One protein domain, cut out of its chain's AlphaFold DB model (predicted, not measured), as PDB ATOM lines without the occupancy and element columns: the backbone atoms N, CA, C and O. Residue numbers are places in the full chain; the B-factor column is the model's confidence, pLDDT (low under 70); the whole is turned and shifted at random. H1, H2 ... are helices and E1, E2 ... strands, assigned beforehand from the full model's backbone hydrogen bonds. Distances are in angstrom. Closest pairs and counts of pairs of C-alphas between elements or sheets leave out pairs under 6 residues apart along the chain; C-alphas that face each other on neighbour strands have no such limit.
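What this domain is: This is residues 161 to 252 and 540 to 563 of the 612 residues of the protein "Hypothetical protein" of Alexandrium monilatum (UniProt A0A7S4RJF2). A short two-strand ribbon, E1 and E2, closes one end of a compact body of crossed helices, and the long helix H6 runs across the opposite end. Between these ends H3 crosses both H2 and H5 on one side of the body, while H1 packs on H2 and on the short H4 away from H3; residues 540 to 545 stick out at the beginning of H6. The 116 printed residues hold six named helices and two named strands, in the order H1 E1 H2 H3 E2 H4 H5 H6; the sheet E1 - E2 is antiparallel and the class is mostly helix. The whole is compact, with a radius of gyration of the C-alphas of 13.5 A, and rounded, with spans of 34 by 33 by 24 A.

Where its parts are: E1 is residues 181 to 183, 6.6 A long, and E2 is residues 222 to 224, 6.8 A long. H1, residues 168 to 176, begins at C-alpha 168 (156.984, 156.266, 148.741) and is 11.8 A long. H2 is residues 184 to 195, 16.6 A. H3, residues 199 to 216, is 26.2 A long and begins at C-alpha 199 (176.706, 170.990, 145.475). H4 is residues 225 to 229, 5.9 A, and H5 is residues 234 to 244, 15.1 A. H6, residues 545 to 563, is 26.5 A long and ends at C-alpha 563 (177.571, 151.229, 150.462).

How they stand to each other: E1 and E2 are antiparallel neighbours at 153 degrees, with N 182 and O 223 at 3.0 A and N 223 and O 182 at 2.8 A, within hydrogen-bond range. H2 is the hub, touching three helices. With its residues 186 to 190 alone it touches H1, closest at the C-alphas of Trp 175 and Ala 190, 6.2 A, at a steep tilt of 62 degrees, opposite ways. H2 and H3 touch at a steep tilt of 48 degrees, opposite ways; their closest C-alphas are Thr 188 and Arg 206, 6.3 A. H3 touches H5 at a steep tilt of 45 degrees, opposite ways, closest at the C-alphas of Ala 208 and Ala 241, 6.3 A. H2 and H5 are apart. H4 touches H1, with the C-alphas of Gly 169 and Thr 229 closest at 6.1 A, and H5 only at the corner, with Phe 228 and Met 234 closest at 4.7 A. Residues 554 to 561 of H6 touch residues 194 to 195 of H2, about perpendicular at 81 degrees; the C-alphas of Phe 195 and Gln 558 are closest at 5.3 A. H5 and H6 are close but not clearly touching. In H1, H2, H4, H5 and H6 every O i to N i+4 pair is within hydrogen-bond range; in H3, 12 of 14 are.

The domain as a whole: The two C-alphas farthest apart, of Glu 178 and Gly 543, are 38.6 A apart. Residues 253 to 539 are not printed, and C-alphas 252 and 540 are 29.6 A apart across the cut. Of the links that are printed whole, each is tight. Mean pLDDT of the printed part is 85.5; residues 246 to 252, 541 to 548, 550 and 562 to 563 are under 70.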
ATOM      1  N   PRO A 161     166.744 155.155 155.561       87.75
ATOM      2  CA  PRO A 161     165.505 155.578 154.925       87.75
ATOM      3  C   PRO A 161     165.133 154.582 153.818       87.75
ATOM      4  O   PRO A 161     166.021 154.204 153.044       87.75
ATOM      5  N   PRO A 162     163.849 154.200 153.684       93.00
ATOM      6  CA  PRO A 162     163.384 153.431 152.534       93.00
ATOM      7  C   PRO A 162     163.798 154.094 151.212       93.00
ATOM      8  O   PRO A 162     164.092 155.290 151.160       93.00
ATOM      9  N   LEU A 163     163.839 153.340 150.115       90.00
ATOM     10  CA  LEU A 163     164.072 153.942 148.804       90.00
ATOM     11  C   LEU A 163     162.786 154.668 148.376       90.00
ATOM     12  O   LEU A 163     161.726 154.046 148.339       90.00
ATOM     13  N   LEU A 164     162.866 155.961 148.018       94.81
ATOM     14  CA  LEU A 164     161.682 156.745 147.603       94.81
ATOM     15  C   LEU A 164     160.933 156.065 146.447       94.81
ATOM     16  O   LEU A 164     159.715 156.115 146.366       94.81
ATOM     17  N   VAL A 165     161.683 155.426 145.553       93.12
ATOM     18  CA  VAL A 165     161.172 154.727 144.368       93.12
ATOM     19  C   VAL A 165     160.529 153.371 144.664       93.12
ATOM     20  O   VAL A 165     159.799 152.872 143.806       93.12
ATOM     21  N   ASP A 166     160.789 152.783 145.834       93.50
ATOM     22  CA  ASP A 166     160.287 151.451 146.204       93.50
ATOM     23  C   ASP A 166     159.138 151.525 147.197       93.50
ATOM     24  O   ASP A 166     158.176 150.770 147.083       93.50
ATOM     25  N   ASP A 167     159.226 152.452 148.147       95.62
ATOM     26  CA  ASP A 167     158.214 152.658 149.168       95.62
ATOM     27  C   ASP A 167     158.063 154.154 149.447       95.62
ATOM     28  O   ASP A 167     158.641 154.704 150.386       95.62
ATOM     29  N   VAL A 168     157.280 154.831 148.602       96.56
ATOM     30  CA  VAL A 168     156.984 156.266 148.741       96.56
ATOM     31  C   VAL A 168     156.361 156.563 150.111       96.56
ATOM     32  O   VAL A 168     156.675 157.581 150.728       96.56
ATOM     33  N   GLY A 169     155.496 155.669 150.600       96.44
ATOM     34  CA  GLY A 169     154.805 155.818 151.878       96.44
ATOM     35  C   GLY A 169     155.753 155.693 153.067       96.44
ATOM     36  O   GLY A 169     155.773 156.578 153.916       96.44
ATOM     37  N   GLY A 170     156.567 154.639 153.105       95.19
ATOM     38  CA  GLY A 170     157.586 154.456 154.136       95.19
ATOM     39  C   GLY A 170     158.679 155.522 154.079       95.19
ATOM     40  O   GLY A 170     159.144 155.977 155.122       95.19
ATOM     41  N   TRP A 171     159.054 155.983 152.880       95.69
ATOM     42  CA  TRP A 171     159.959 157.121 152.719       95.69
ATOM     43  C   TRP A 171     159.359 158.390 153.329       95.69
ATOM     44  O   TRP A 171     160.035 159.081 154.091       95.69
ATOM     45  N   PHE A 172     158.085 158.683 153.040       96.38
ATOM     46  CA  PHE A 172     157.391 159.828 153.624       96.38
ATOM     47  C   PHE A 172     157.362 159.726 155.149       96.38
ATOM     48  O   PHE A 172     157.782 160.663 155.817       96.38
ATOM     49  N   ASP A 173     156.939 158.587 155.698       94.00
ATOM     50  CA  ASP A 173     156.850 158.375 157.147       94.00
ATOM     51  C   ASP A 173     158.203 158.550 157.842       94.00
ATOM     52  O   ASP A 173     158.286 159.169 158.902       94.00
ATOM     53  N   PHE A 174     159.277 158.059 157.218       92.19
ATOM     54  CA  PHE A 174     160.632 158.200 157.741       92.19
ATOM     55  C   PHE A 174     161.058 159.671 157.861       92.19
ATOM     56  O   PHE A 174     161.645 160.066 158.867       92.19
ATOM     57  N   TRP A 175     160.779 160.491 156.843       93.31
ATOM     58  CA  TRP A 175     161.230 161.888 156.805       93.31
ATOM     59  C   TRP A 175     160.256 162.882 157.439       93.31
ATOM     60  O   TRP A 175     160.695 163.932 157.914       93.31
ATOM     61  N   ALA A 176     158.962 162.569 157.441       92.56
ATOM     62  CA  ALA A 176     157.920 163.355 158.092       92.56
ATOM     63  C   ALA A 176     157.868 163.095 159.604       92.56
ATOM     64  O   ALA A 176     157.415 163.971 160.340       92.56
ATOM     65  N   ALA A 177     158.355 161.925 160.046       83.88
ATOM     66  CA  ALA A 177     158.531 161.487 161.431       83.88
ATOM     67  C   ALA A 177     157.508 162.102 162.405       83.88
ATOM     68  O   ALA A 177     156.332 161.748 162.372       83.88
ATOM     69  N   GLU A 178     157.938 163.032 163.262       79.25
ATOM     70  CA  GLU A 178     157.106 163.603 164.330       79.25
ATOM     71  C   GLU A 178     156.010 164.553 163.823       79.25
ATOM     72  O   GLU A 178     154.966 164.679 164.459       79.25
ATOM     73  N   ALA A 179     156.216 165.215 162.683       88.25
ATOM     74  CA  ALA A 179     155.286 166.221 162.175       88.25
ATOM     75  C   ALA A 179     154.149 165.618 161.338       88.25
ATOM     76  O   ALA A 179     153.138 166.283 161.121       88.25
ATOM     77  N   LEU A 180     154.325 164.389 160.826       93.56
ATOM     78  CA  LEU A 180     153.419 163.726 159.870       93.56
ATOM     79  C   LEU A 180     153.148 164.532 158.582       93.56
ATOM     80  O   LEU A 180     152.291 164.170 157.774       93.56
ATOM     81  N   VAL A 181     153.904 165.607 158.372       96.50
ATOM     82  CA  VAL A 181     153.877 166.473 157.198       96.50
ATOM     83  C   VAL A 181     155.306 166.772 156.768       96.50
ATOM     84  O   VAL A 181     156.223 166.840 157.591       96.50
ATOM     85  N   LEU A 182     155.501 166.984 155.471       96.81
ATOM     86  CA  LEU A 182     156.748 167.526 154.944       96.81
ATOM     87  C   LEU A 182     156.541 169.007 154.647       96.81
ATOM     88  O   LEU A 182     155.532 169.365 154.055       96.81
ATOM     89  N   THR A 183     157.476 169.865 155.041       95.94
ATOM     90  CA  THR A 183     157.578 171.230 154.515       95.94
ATOM     91  C   THR A 183     158.463 171.222 153.277       95.94
ATOM     92  O   THR A 183     159.157 170.236 152.996       95.94
ATOM     93  N   ARG A 184     158.496 172.330 152.534       96.06
ATOM     94  CA  ARG A 184     159.359 172.443 151.352       96.06
ATOM     95  C   ARG A 184     160.827 172.191 151.689       96.06
ATOM     96  O   ARG A 184     161.540 171.501 150.954       96.06
ATOM     97  N   GLU A 185     161.275 172.712 152.824       92.12
ATOM     98  CA  GLU A 185     162.634 172.572 153.332       92.12
ATOM     99  C   GLU A 185     162.912 171.144 153.803       92.12
ATOM    100  O   GLU A 185     163.966 170.600 153.459       92.12
ATOM    101  N   THR A 186     161.992 170.502 154.538       93.56
ATOM    102  CA  THR A 186     162.214 169.120 154.997       93.56
ATOM    103  C   THR A 186     162.184 168.127 153.843       93.56
ATOM    104  O   THR A 186     163.018 167.225 153.824       93.56
ATOM    105  N   LEU A 187     161.327 168.337 152.839       96.12
ATOM    106  CA  LEU A 187     161.305 167.562 151.601       96.12
ATOM    107  C   LEU A 187     162.609 167.720 150.812       96.12
ATOM    108  O   LEU A 187     163.236 166.731 150.435       96.12
ATOM    109  N   THR A 188     163.063 168.958 150.606       95.00
ATOM    110  CA  THR A 188     164.345 169.236 149.940       95.00
ATOM    111  C   THR A 188     165.492 168.534 150.665       95.00
ATOM    112  O   THR A 188     166.299 167.840 150.044       95.00
ATOM    113  N   ARG A 189     165.551 168.676 151.995       93.00
ATOM    114  CA  ARG A 189     166.543 168.013 152.846       93.00
ATOM    115  C   ARG A 189     166.490 166.492 152.697       93.00
ATOM    116  O   ARG A 189     167.534 165.862 152.529       93.00
ATOM    117  N   ALA A 190     165.295 165.915 152.764       93.81
ATOM    118  CA  ALA A 190     165.073 164.483 152.649       93.81
ATOM    119  C   ALA A 190     165.582 163.948 151.307       93.81
ATOM    120  O   ALA A 190     166.296 162.948 151.281       93.81
ATOM    121  N   LEU A 191     165.317 164.648 150.200       94.75
ATOM    122  CA  LEU A 191     165.797 164.265 148.870       94.75
ATOM    123  C   LEU A 191     167.324 164.408 148.741       94.75
ATOM    124  O   LEU A 191     167.973 163.494 148.234       94.75
ATOM    125  N   ILE A 192     167.920 165.496 149.249       92.12
ATOM    126  CA  ILE A 192     169.386 165.693 149.245       92.12
ATOM    127  C   ILE A 192     170.079 164.536 149.962       92.12
ATOM    128  O   ILE A 192     171.065 163.986 149.463       92.12
ATOM    129  N   LYS A 193     169.547 164.138 151.121       89.81
ATOM    130  CA  LYS A 193     170.058 162.987 151.862       89.81
ATOM    131  C   LYS A 193     169.813 161.697 151.095       89.81
ATOM    132  O   LYS A 193     170.759 160.962 150.870       89.81
ATOM    133  N   THR A 194     168.593 161.441 150.648       91.56
ATOM    134  CA  THR A 194     168.233 160.216 149.916       91.56
ATOM    135  C   THR A 194     169.163 159.975 148.723       91.56
ATOM    136  O   THR A 194     169.709 158.886 148.585       91.56
ATOM    137  N   PHE A 195     169.448 161.003 147.919       89.69
ATOM    138  CA  PHE A 195     170.242 160.858 146.692       89.69
ATOM    139  C   PHE A 195     171.736 161.175 146.835       89.69
ATOM    140  O   PHE A 195     172.494 160.970 145.884       89.69
ATOM    141  N   GLY A 196     172.171 161.700 147.986       87.38
ATOM    142  CA  GLY A 196     173.559 162.117 148.206       87.38
ATOM    143  C   GLY A 196     174.035 163.150 147.188       87.38
ATOM    144  O   GLY A 196     175.124 163.005 146.636       87.38
ATOM    145  N   THR A 197     173.208 164.152 146.886       86.69
ATOM    146  CA  THR A 197     173.508 165.123 145.827       86.69
ATOM    147  C   THR A 197     174.728 165.980 146.159       86.69
ATOM    148  O   THR A 197     174.917 166.423 147.302       86.69
ATOM    149  N   GLY A 198     175.561 166.219 145.144       87.25
ATOM    150  CA  GLY A 198     176.655 167.180 145.179       87.25
ATOM    151  C   GLY A 198     176.151 168.624 145.180       87.25
ATOM    152  O   GLY A 198     174.960 168.898 145.093       87.25
ATOM    153  N   ASP A 199     177.068 169.581 145.293       79.62
ATOM    154  CA  ASP A 199     176.706 170.990 145.475       79.62
ATOM    155  C   ASP A 199     175.910 171.615 144.322       79.62
ATOM    156  O   ASP A 199     175.017 172.415 144.586       79.62
ATOM    157  N   GLU A 200     176.235 171.275 143.075       85.06
ATOM    158  CA  GLU A 200     175.537 171.784 141.884       85.06
ATOM    159  C   GLU A 200     174.143 171.151 141.771       85.06
ATOM    160  O   GLU A 200     173.134 171.851 141.702       85.06
ATOM    161  N   GLU A 201     174.072 169.829 141.919       89.50
ATOM    162  CA  GLU A 201     172.826 169.055 141.897       89.50
ATOM    163  C   GLU A 201     171.852 169.449 143.017       89.50
ATOM    164  O   GLU A 201     170.642 169.320 142.862       89.50
ATOM    165  N   ARG A 202     172.344 169.942 144.162       89.19
ATOM    166  CA  ARG A 202     171.484 170.462 145.240       89.19
ATOM    167  C   ARG A 202     170.661 171.657 144.790       89.19
ATOM    168  O   ARG A 202     169.522 171.791 145.231       89.19
ATOM    169  N   GLU A 203     171.232 172.531 143.971       88.44
ATOM    170  CA  GLU A 203     170.523 173.720 143.505       88.44
ATOM    171  C   GLU A 203     169.473 173.355 142.457       88.44
ATOM    172  O   GLU A 203     168.341 173.834 142.522       88.44
ATOM    173  N   GLU A 204     169.797 172.414 141.570       90.62
ATOM    174  CA  GLU A 204     168.815 171.828 140.655       90.62
ATOM    175  C   GLU A 204     167.684 171.127 141.404       90.62
ATOM    176  O   GLU A 204     166.513 171.332 141.094       90.62
ATOM    177  N   LEU A 205     168.019 170.345 142.432       93.69
ATOM    178  CA  LEU A 205     167.040 169.658 143.263       93.69
ATOM    179  C   LEU A 205     166.124 170.655 143.983       93.69
ATOM    180  O   LEU A 205     164.915 170.445 144.024       93.69
ATOM    181  N   ARG A 206     166.657 171.772 144.493       93.38
ATOM    182  CA  ARG A 206     165.844 172.862 145.061       93.38
ATOM    183  C   ARG A 206     164.917 173.491 144.035       93.38
ATOM    184  O   ARG A 206     163.753 173.726 144.346       93.38
ATOM    185  N   ALA A 207     165.418 173.762 142.832       92.38
ATOM    186  CA  ALA A 207     164.612 174.317 141.754       92.38
ATOM    187  C   ALA A 207     163.487 173.351 141.346       92.38
ATOM    188  O   ALA A 207     162.339 173.773 141.210       92.38
ATOM    189  N   ALA A 208     163.792 172.054 141.235       94.81
ATOM    190  CA  ALA A 208     162.822 171.006 140.939       94.81
ATOM    191  C   ALA A 208     161.760 170.890 142.040       94.81
ATOM    192  O   ALA A 208     160.567 170.904 141.738       94.81
ATOM    193  N   VAL A 209     162.170 170.854 143.314       96.19
ATOM    194  CA  VAL A 209     161.235 170.846 144.447       96.19
ATOM    195  C   VAL A 209     160.367 172.096 144.427       96.19
ATOM    196  O   VAL A 209     159.159 171.967 144.539       96.19
ATOM    197  N   GLY A 210     160.932 173.289 144.226       95.31
ATOM    198  CA  GLY A 210     160.161 174.534 144.159       95.31
ATOM    199  C   GLY A 210     159.126 174.547 143.030       95.31
ATOM    200  O   GLY A 210     157.991 174.967 143.248       95.31
ATOM    201  N   ALA A 211     159.492 174.043 141.849       94.19
ATOM    202  CA  ALA A 211     158.585 173.942 140.709       94.19
ATOM    203  C   ALA A 211     157.442 172.948 140.966       94.19
ATOM    204  O   ALA A 211     156.288 173.265 140.689       94.19
ATOM    205  N   VAL A 212     157.745 171.767 141.516       96.94
ATOM    206  CA  VAL A 212     156.724 170.758 141.831       96.94
ATOM    207  C   VAL A 212     155.859 171.201 143.013       96.94
ATOM    208  O   VAL A 212     154.645 171.040 142.967       96.94
ATOM    209  N   TRP A 213     156.444 171.828 144.034       97.31
ATOM    210  CA  TRP A 213     155.730 172.324 145.214       97.31
ATOM    211  C   TRP A 213     154.589 173.268 144.834       97.31
ATOM    212  O   TRP A 213     153.457 173.073 145.268       97.31
ATOM    213  N   GLY A 214     154.854 174.233 143.948       94.38
ATOM    214  CA  GLY A 214     153.832 175.177 143.489       94.38
ATOM    215  C   GLY A 214     152.645 174.521 142.769       94.38
ATOM    216  O   GLY A 214     151.563 175.102 142.750       94.38
ATOM    217  N   LEU A 215     152.814 173.315 142.208       95.31
ATOM    218  CA  LEU A 215     151.742 172.586 141.519       95.31
ATOM    219  C   LEU A 215     150.800 171.847 142.477       95.31
ATOM    220  O   LEU A 215     149.615 171.736 142.174       95.31
ATOM    221  N   PHE A 216     151.316 171.330 143.595       96.06
ATOM    222  CA  PHE A 216     150.547 170.490 144.524       96.06
ATOM    223  C   PHE A 216     150.103 171.243 145.776       96.06
ATOM    224  O   PHE A 216     149.002 171.022 146.267       96.06
ATOM    225  N   CYS A 217     150.939 172.147 146.279       95.12
ATOM    226  CA  CYS A 217     150.714 172.826 147.551       95.12
ATOM    227  C   CYS A 217     150.232 174.270 147.368       95.12
ATOM    228  O   CYS A 217     149.656 174.842 148.289       95.12
ATOM    229  N   GLY A 218     150.456 174.882 146.200       93.25
ATOM    230  CA  GLY A 218     150.216 176.312 146.007       93.25
ATOM    231  C   GLY A 218     151.004 177.135 147.032       93.25
ATOM    232  O   GLY A 218     152.231 177.067 147.060       93.25
ATOM    233  N   GLU A 219     150.285 177.867 147.888       93.56
ATOM    234  CA  GLU A 219     150.845 178.664 148.993       93.56
ATOM    235  C   GLU A 219     150.925 177.890 150.326       93.56
ATOM    236  O   GLU A 219     151.292 178.461 151.350       93.56
ATOM    237  N   ALA A 220     150.543 176.609 150.364       95.06
ATOM    238  CA  ALA A 220     150.668 175.810 151.578       95.06
ATOM    239  C   ALA A 220     152.147 175.535 151.900       95.06
ATOM    240  O   ALA A 220     152.931 175.123 151.041       95.06
ATOM    241  N   GLU A 221     152.506 175.723 153.170       94.94
ATOM    242  CA  GLU A 221     153.866 175.523 153.696       94.94
ATOM    243  C   GLU A 221     154.198 174.044 153.955       94.94
ATOM    244  O   GLU A 221     155.351 173.689 154.214       94.94
ATOM    245  N   SER A 222     153.201 173.156 153.885       96.81
ATOM    246  CA  SER A 222     153.372 171.724 154.118       96.81
ATOM    247  C   SER A 222     152.503 170.849 153.212       96.81
ATOM    248  O   SER A 222     151.488 171.290 152.674       96.81
ATOM    249  N   ILE A 223     152.922 169.592 153.050       97.44
ATOM    250  CA  ILE A 223     152.196 168.537 152.344       97.44
ATOM    251  C   ILE A 223     151.996 167.328 153.262       97.44
ATOM    252  O   ILE A 223     152.930 166.866 153.929       97.44
ATOM    253  N   GLY A 224     150.761 166.831 153.310       97.69
ATOM    254  CA  GLY A 224     150.401 165.628 154.051       97.69
ATOM    255  C   GLY A 224     150.698 164.346 153.272       97.69
ATOM    256  O   GLY A 224     150.908 164.356 152.058       97.69
ATOM    257  N   ARG A 225     150.669 163.209 153.976       97.31
ATOM    258  CA  ARG A 225     150.949 161.891 153.387       97.31
ATOM    259  C   ARG A 225     150.049 161.567 152.196       97.31
ATOM    260  O   ARG A 225     150.544 161.067 151.191       97.31
ATOM    261  N   ALA A 226     148.746 161.828 152.313       96.88
ATOM    262  CA  ALA A 226     147.768 161.479 151.283       96.88
ATOM    263  C   ALA A 226     148.085 162.165 149.946       96.88
ATOM    264  O   ALA A 226     148.178 161.486 148.930       96.88
ATOM    265  N   ASP A 227     148.362 163.470 149.959       97.06
ATOM    266  CA  ASP A 227     148.680 164.235 148.746       97.06
ATOM    267  C   ASP A 227     150.059 163.883 148.172       97.06
ATOM    268  O   ASP A 227     150.272 163.886 146.957       97.06
ATOM    269  N   PHE A 228     151.015 163.552 149.045       97.88
ATOM    270  CA  PHE A 228     152.351 163.150 148.616       97.88
ATOM    271  C   PHE A 228     152.358 161.772 147.939       97.88
ATOM    272  O   PHE A 228     153.053 161.590 146.939       97.88
ATOM    273  N   THR A 229     151.594 160.823 148.492       97.38
ATOM    274  CA  THR A 229     151.567 159.401 148.091       97.38
ATOM    275  C   THR A 229     150.444 159.041 147.118       97.38
ATOM    276  O   THR A 229     150.393 157.894 146.680       97.38
ATOM    277  N   ALA A 230     149.546 159.976 146.793       96.88
ATOM    278  CA  ALA A 230     148.482 159.758 145.818       96.88
ATOM    279  C   ALA A 230     149.037 159.315 144.455       96.88
ATOM    280  O   ALA A 230     150.153 159.680 144.081       96.88
ATOM    281  N   ASP A 231     148.226 158.581 143.688       94.38
ATOM    282  CA  ASP A 231     148.521 158.298 142.283       94.38
ATOM    283  C   ASP A 231     148.630 159.619 141.507       94.38
ATOM    284  O   ASP A 231     147.737 160.465 141.595       94.38
ATOM    285  N   ASP A 232     149.721 159.807 140.755       93.19
ATOM    286  CA  ASP A 232     150.062 161.094 140.126       93.19
ATOM    287  C   ASP A 232     150.240 162.241 141.153       93.19
ATOM    288  O   ASP A 232     150.100 163.425 140.825       93.19
ATOM    289  N   GLY A 233     150.560 161.883 142.400       95.25
ATOM    290  CA  GLY A 233     150.833 162.783 143.514       95.25
ATOM    291  C   GLY A 233     152.198 163.463 143.423       95.25
ATOM    292  O   GLY A 233     152.937 163.359 142.434       95.25
ATOM    293  N   MET A 234     152.565 164.173 144.491       97.19
ATOM    294  CA  MET A 234     153.802 164.960 144.503       97.19
ATOM    295  C   MET A 234     155.054 164.095 144.296       97.19
ATOM    296  O   MET A 234     155.983 164.521 143.604       97.19
ATOM    297  N   ALA A 235     155.090 162.886 144.864       97.19
ATOM    298  CA  ALA A 235     156.226 161.981 144.716       97.19
ATOM    299  C   ALA A 235     156.480 161.598 143.250       97.19
ATOM    300  O   ALA A 235     157.617 161.676 142.783       97.19
ATOM    301  N   ASP A 236     155.429 161.259 142.500       95.56
ATOM    302  CA  ASP A 236     155.539 160.913 141.080       95.56
ATOM    303  C   ASP A 236     155.999 162.111 140.245       95.56
ATOM    304  O   ASP A 236     156.874 161.979 139.384       95.56
ATOM    305  N   ALA A 237     155.464 163.302 140.528       96.00
ATOM    306  CA  ALA A 237     155.879 164.528 139.854       96.00
ATOM    307  C   ALA A 237     157.346 164.887 140.140       96.00
ATOM    308  O   ALA A 237     158.057 165.316 139.229       96.00
ATOM    309  N   LEU A 238     157.823 164.676 141.370       95.75
ATOM    310  CA  LEU A 238     159.233 164.841 141.724       95.75
ATOM    311  C   LEU A 238     160.113 163.838 140.990       95.75
ATOM    312  O   LEU A 238     161.103 164.236 140.384       95.75
ATOM    313  N   LEU A 239     159.754 162.554 141.004       94.00
ATOM    314  CA  LEU A 239     160.511 161.526 140.295       94.00
ATOM    315  C   LEU A 239     160.576 161.829 138.794       94.00
ATOM    316  O   LEU A 239     161.644 161.702 138.200       94.00
ATOM    317  N   ALA A 240     159.485 162.308 138.193       93.19
ATOM    318  CA  ALA A 240     159.457 162.742 136.797       93.19
ATOM    319  C   ALA A 240     160.299 164.007 136.540       93.19
ATOM    320  O   ALA A 240     160.989 164.093 135.522       93.19
ATOM    321  N   ALA A 241     160.278 164.987 137.449       93.25
ATOM    322  CA  ALA A 241     161.103 166.190 137.344       93.25
ATOM    323  C   ALA A 241     162.599 165.852 137.440       93.25
ATOM    324  O   ALA A 241     163.391 166.316 136.621       93.25
ATOM    325  N   LEU A 242     162.972 164.979 138.379       89.25
ATOM    326  CA  LEU A 242     164.343 164.491 138.547       89.25
ATOM    327  C   LEU A 242     164.791 163.635 137.363       89.25
ATOM    328  O   LEU A 242     165.914 163.793 136.899       89.25
ATOM    329  N   ALA A 243     163.898 162.811 136.808       87.69
ATOM    330  CA  ALA A 243     164.131 162.077 135.564       87.69
ATOM    331  C   ALA A 243     164.460 162.994 134.384       87.69
ATOM    332  O   ALA A 243     165.169 162.605 133.460       87.69
ATOM    333  N   SER A 244     163.872 164.188 134.384       85.75
ATOM    334  CA  SER A 244     163.950 165.123 133.269       85.75
ATOM    335  C   SER A 244     165.154 166.057 133.364       85.75
ATOM    336  O   SER A 244     165.461 166.711 132.366       85.75
ATOM    337  N   SER A 245     165.851 166.123 134.511       81.25
ATOM    338  CA  SER A 245     167.108 166.871 134.587       81.25
ATOM    339  C   SER A 245     168.197 166.107 133.815       81.25
ATOM    340  O   SER A 245     168.539 164.980 134.187       81.25
ATOM    341  N   PRO A 246     168.762 166.690 132.741       64.00
ATOM    342  CA  PRO A 246     169.795 166.041 131.936       64.00
ATOM    343  C   PRO A 246     171.083 165.762 132.732       64.00
ATOM    344  O   PRO A 246     171.865 164.898 132.335       64.00
ATOM    345  N   GLU A 247     171.292 166.460 133.851       64.19
ATOM    346  CA  GLU A 247     172.417 166.261 134.770       64.19
ATOM    347  C   GLU A 247     172.157 165.082 135.726       64.19
ATOM    348  O   GLU A 247     173.040 164.256 135.939       64.19
ATOM    349  N   ALA A 248     170.924 164.930 136.232       51.28
ATOM    350  CA  ALA A 248     170.554 163.888 137.199       51.28
ATOM    351  C   ALA A 248     170.648 162.456 136.637       51.28
ATOM    352  O   ALA A 248     170.835 161.504 137.399       51.28
ATOM    353  N   LEU A 249     170.548 162.307 135.310       49.59
ATOM    354  CA  LEU A 249     170.738 161.042 134.592       49.59
ATOM    355  C   LEU A 249     172.196 160.735 134.238       49.59
ATOM    356  O   LEU A 249     172.483 159.635 133.754       49.59
ATOM    357  N   ARG A 250     173.140 161.657 134.470       60.56
ATOM    358  CA  ARG A 250     174.551 161.283 134.406       60.56
ATOM    359  C   ARG A 250     174.812 160.350 135.582       60.56
ATOM    360  O   ARG A 250     174.776 160.764 136.738       60.56
ATOM    361  N   ALA A 251     175.075 159.077 135.274       48.75
ATOM    362  CA  ALA A 251     175.715 158.164 136.213       48.75
ATOM    363  C   ALA A 251     176.862 158.910 136.919       48.75
ATOM    364  O   ALA A 251     177.504 159.738 136.258       48.75
ATOM    365  N   PRO A 252     177.115 158.655 138.223       49.25
ATOM    366  CA  PRO A 252     178.218 159.293 138.932       49.25
ATOM    367  C   PRO A 252     179.443 159.183 138.038       49.25
ATOM    368  O   PRO A 252     179.803 158.073 137.635       49.25
ATOM    369  N   CYS A 540     150.478 155.310 127.407       72.75
ATOM    370  CA  CYS A 540     151.063 154.283 128.269       72.75
ATOM    371  C   CYS A 540     152.549 154.560 128.529       72.75
ATOM    372  O   CYS A 540     153.322 154.675 127.582       72.75
ATOM    373  N   GLN A 541     152.959 154.544 129.802       67.38
ATOM    374  CA  GLN A 541     154.368 154.663 130.203       67.38
ATOM    375  C   GLN A 541     155.084 153.325 130.431       67.38
ATOM    376  O   GLN A 541     156.300 153.302 130.596       67.38
ATOM    377  N   CYS A 542     154.371 152.197 130.409       60.25
ATOM    378  CA  CYS A 542     154.892 150.868 130.753       60.25
ATOM    379  C   CYS A 542     155.839 150.252 129.700       60.25
ATOM    380  O   CYS A 542     155.858 149.038 129.521       60.25
ATOM    381  N   GLY A 543     156.600 151.072 128.980       46.44
ATOM    382  CA  GLY A 543     157.559 150.629 127.968       46.44
ATOM    383  C   GLY A 543     158.504 151.714 127.454       46.44
ATOM    384  O   GLY A 543     159.262 151.450 126.526       46.44
ATOM    385  N   GLY A 544     158.494 152.927 128.017       51.25
ATOM    386  CA  GLY A 544     159.540 153.893 127.700       51.25
ATOM    387  C   GLY A 544     160.810 153.477 128.428       51.25
ATOM    388  O   GLY A 544     160.858 153.654 129.642       51.25
ATOM    389  N   ALA A 545     161.812 152.950 127.713       49.38
ATOM    390  CA  ALA A 545     163.121 152.568 128.269       49.38
ATOM    391  C   ALA A 545     163.626 153.598 129.299       49.38
ATOM    392  O   ALA A 545     163.962 153.254 130.423       49.38
ATOM    393  N   ARG A 546     163.444 154.889 128.991       54.34
ATOM    394  CA  ARG A 546     163.815 156.021 129.846       54.34
ATOM    395  C   ARG A 546     163.220 156.014 131.261       54.34
ATOM    396  O   ARG A 546     163.917 156.405 132.182       54.34
ATOM    397  N   ALA A 547     161.963 155.616 131.473       52.62
ATOM    398  CA  ALA A 547     161.349 155.677 132.809       52.62
ATOM    399  C   ALA A 547     161.822 154.532 133.723       52.62
ATOM    400  O   ALA A 547     162.032 154.741 134.919       52.62
ATOM    401  N   ALA A 548     162.019 153.339 133.152       60.00
ATOM    402  CA  ALA A 548     162.633 152.215 133.855       60.00
ATOM    403  C   ALA A 548     164.114 152.503 134.150       60.00
ATOM    404  O   ALA A 548     164.554 152.301 135.281       60.00
ATOM    405  N   ASP A 549     164.830 153.082 133.181       70.44
ATOM    406  CA  ASP A 549     166.230 153.490 133.329       70.44
ATOM    407  C   ASP A 549     166.401 154.544 134.431       70.44
ATOM    408  O   ASP A 549     167.344 154.462 135.212       70.44
ATOM    409  N   VAL A 550     165.478 155.508 134.557       66.50
ATOM    410  CA  VAL A 550     165.557 156.524 135.618       66.50
ATOM    411  C   VAL A 550     165.336 155.914 136.997       66.50
ATOM    412  O   VAL A 550     166.107 156.203 137.909       66.50
ATOM    413  N   ARG A 551     164.284 155.104 137.187       74.12
ATOM    414  CA  ARG A 551     164.021 154.500 138.504       74.12
ATOM    415  C   ARG A 551     165.201 153.636 138.935       74.12
ATOM    416  O   ARG A 551     165.637 153.747 140.076       74.12
ATOM    417  N   GLU A 552     165.766 152.862 138.014       79.12
ATOM    418  CA  GLU A 552     166.940 152.038 138.289       79.12
ATOM    419  C   GLU A 552     168.211 152.872 138.523       79.12
ATOM    420  O   GLU A 552     168.999 152.559 139.416       79.12
ATOM    421  N   ALA A 553     168.393 153.985 137.807       74.12
ATOM    422  CA  ALA A 553     169.487 154.924 138.059       74.12
ATOM    423  C   ALA A 553     169.376 155.574 139.450       74.12
ATOM    424  O   ALA A 553     170.369 155.647 140.175       74.12
ATOM    425  N   LEU A 554     168.172 155.992 139.860       76.88
ATOM    426  CA  LEU A 554     167.914 156.547 141.193       76.88
ATOM    427  C   LEU A 554     168.126 155.496 142.293       76.88
ATOM    428  O   LEU A 554     168.769 155.807 143.297       76.88
ATOM    429  N   ARG A 555     167.676 154.248 142.081       82.38
ATOM    430  CA  ARG A 555     167.982 153.116 142.977       82.38
ATOM    431  C   ARG A 555     169.479 152.901 143.108       82.38
ATOM    432  O   ARG A 555     170.001 152.905 144.219       82.38
ATOM    433  N   THR A 556     170.176 152.764 141.983       80.56
ATOM    434  CA  THR A 556     171.627 152.545 141.940       80.56
ATOM    435  C   THR A 556     172.355 153.642 142.706       80.56
ATOM    436  O   THR A 556     173.239 153.367 143.509       80.56
ATOM    437  N   ARG A 557     171.948 154.898 142.518       76.12
ATOM    438  CA  ARG A 557     172.544 156.048 143.193       76.12
ATOM    439  C   ARG A 557     172.325 156.025 144.709       76.12
ATOM    440  O   ARG A 557     173.267 156.281 145.458       76.12
ATOM    441  N   GLN A 558     171.120 155.683 145.163       75.31
ATOM    442  CA  GLN A 558     170.824 155.557 146.591       75.31
ATOM    443  C   GLN A 558     171.581 154.369 147.226       75.31
ATOM    444  O   GLN A 558     172.171 154.530 148.293       75.31
ATOM    445  N   LEU A 559     171.676 153.230 146.532       79.25
ATOM    446  CA  LEU A 559     172.440 152.050 146.969       79.25
ATOM    447  C   LEU A 559     173.960 152.289 146.999       79.25
ATOM    448  O   LEU A 559     174.658 151.835 147.908       79.25
ATOM    449  N   LEU A 560     174.506 153.031 146.033       76.25
ATOM    450  CA  LEU A 560     175.922 153.418 146.044       76.25
ATOM    451  C   LEU A 560     176.242 154.300 147.255       76.25
ATOM    452  O   LEU A 560     177.312 154.179 147.842       76.25
ATOM    453  N   ARG A 561     175.313 155.160 147.682       70.56
ATOM    454  CA  ARG A 561     175.504 155.991 148.875       70.56
ATOM    455  C   ARG A 561     175.537 155.161 150.155       70.56
ATOM    456  O   ARG A 561     176.397 155.403 150.998       70.56
ATOM    457  N   SER A 562     174.619 154.211 150.305       64.69
ATOM    458  CA  SER A 562     174.560 153.375 151.506       64.69
ATOM    459  C   SER A 562     175.770 152.454 151.641       64.69
ATOM    460  O   SER A 562     176.232 152.195 152.750       64.69
ATOM    461  N   THR A 563     176.365 152.065 150.512       63.00
ATOM    462  CA  THR A 563     177.571 151.229 150.462       63.00
ATOM    463  C   THR A 563     178.896 152.007 150.514       63.00
ATOM    464  O   THR A 563     179.884 151.456 150.999       63.00
TER     465      THR A 563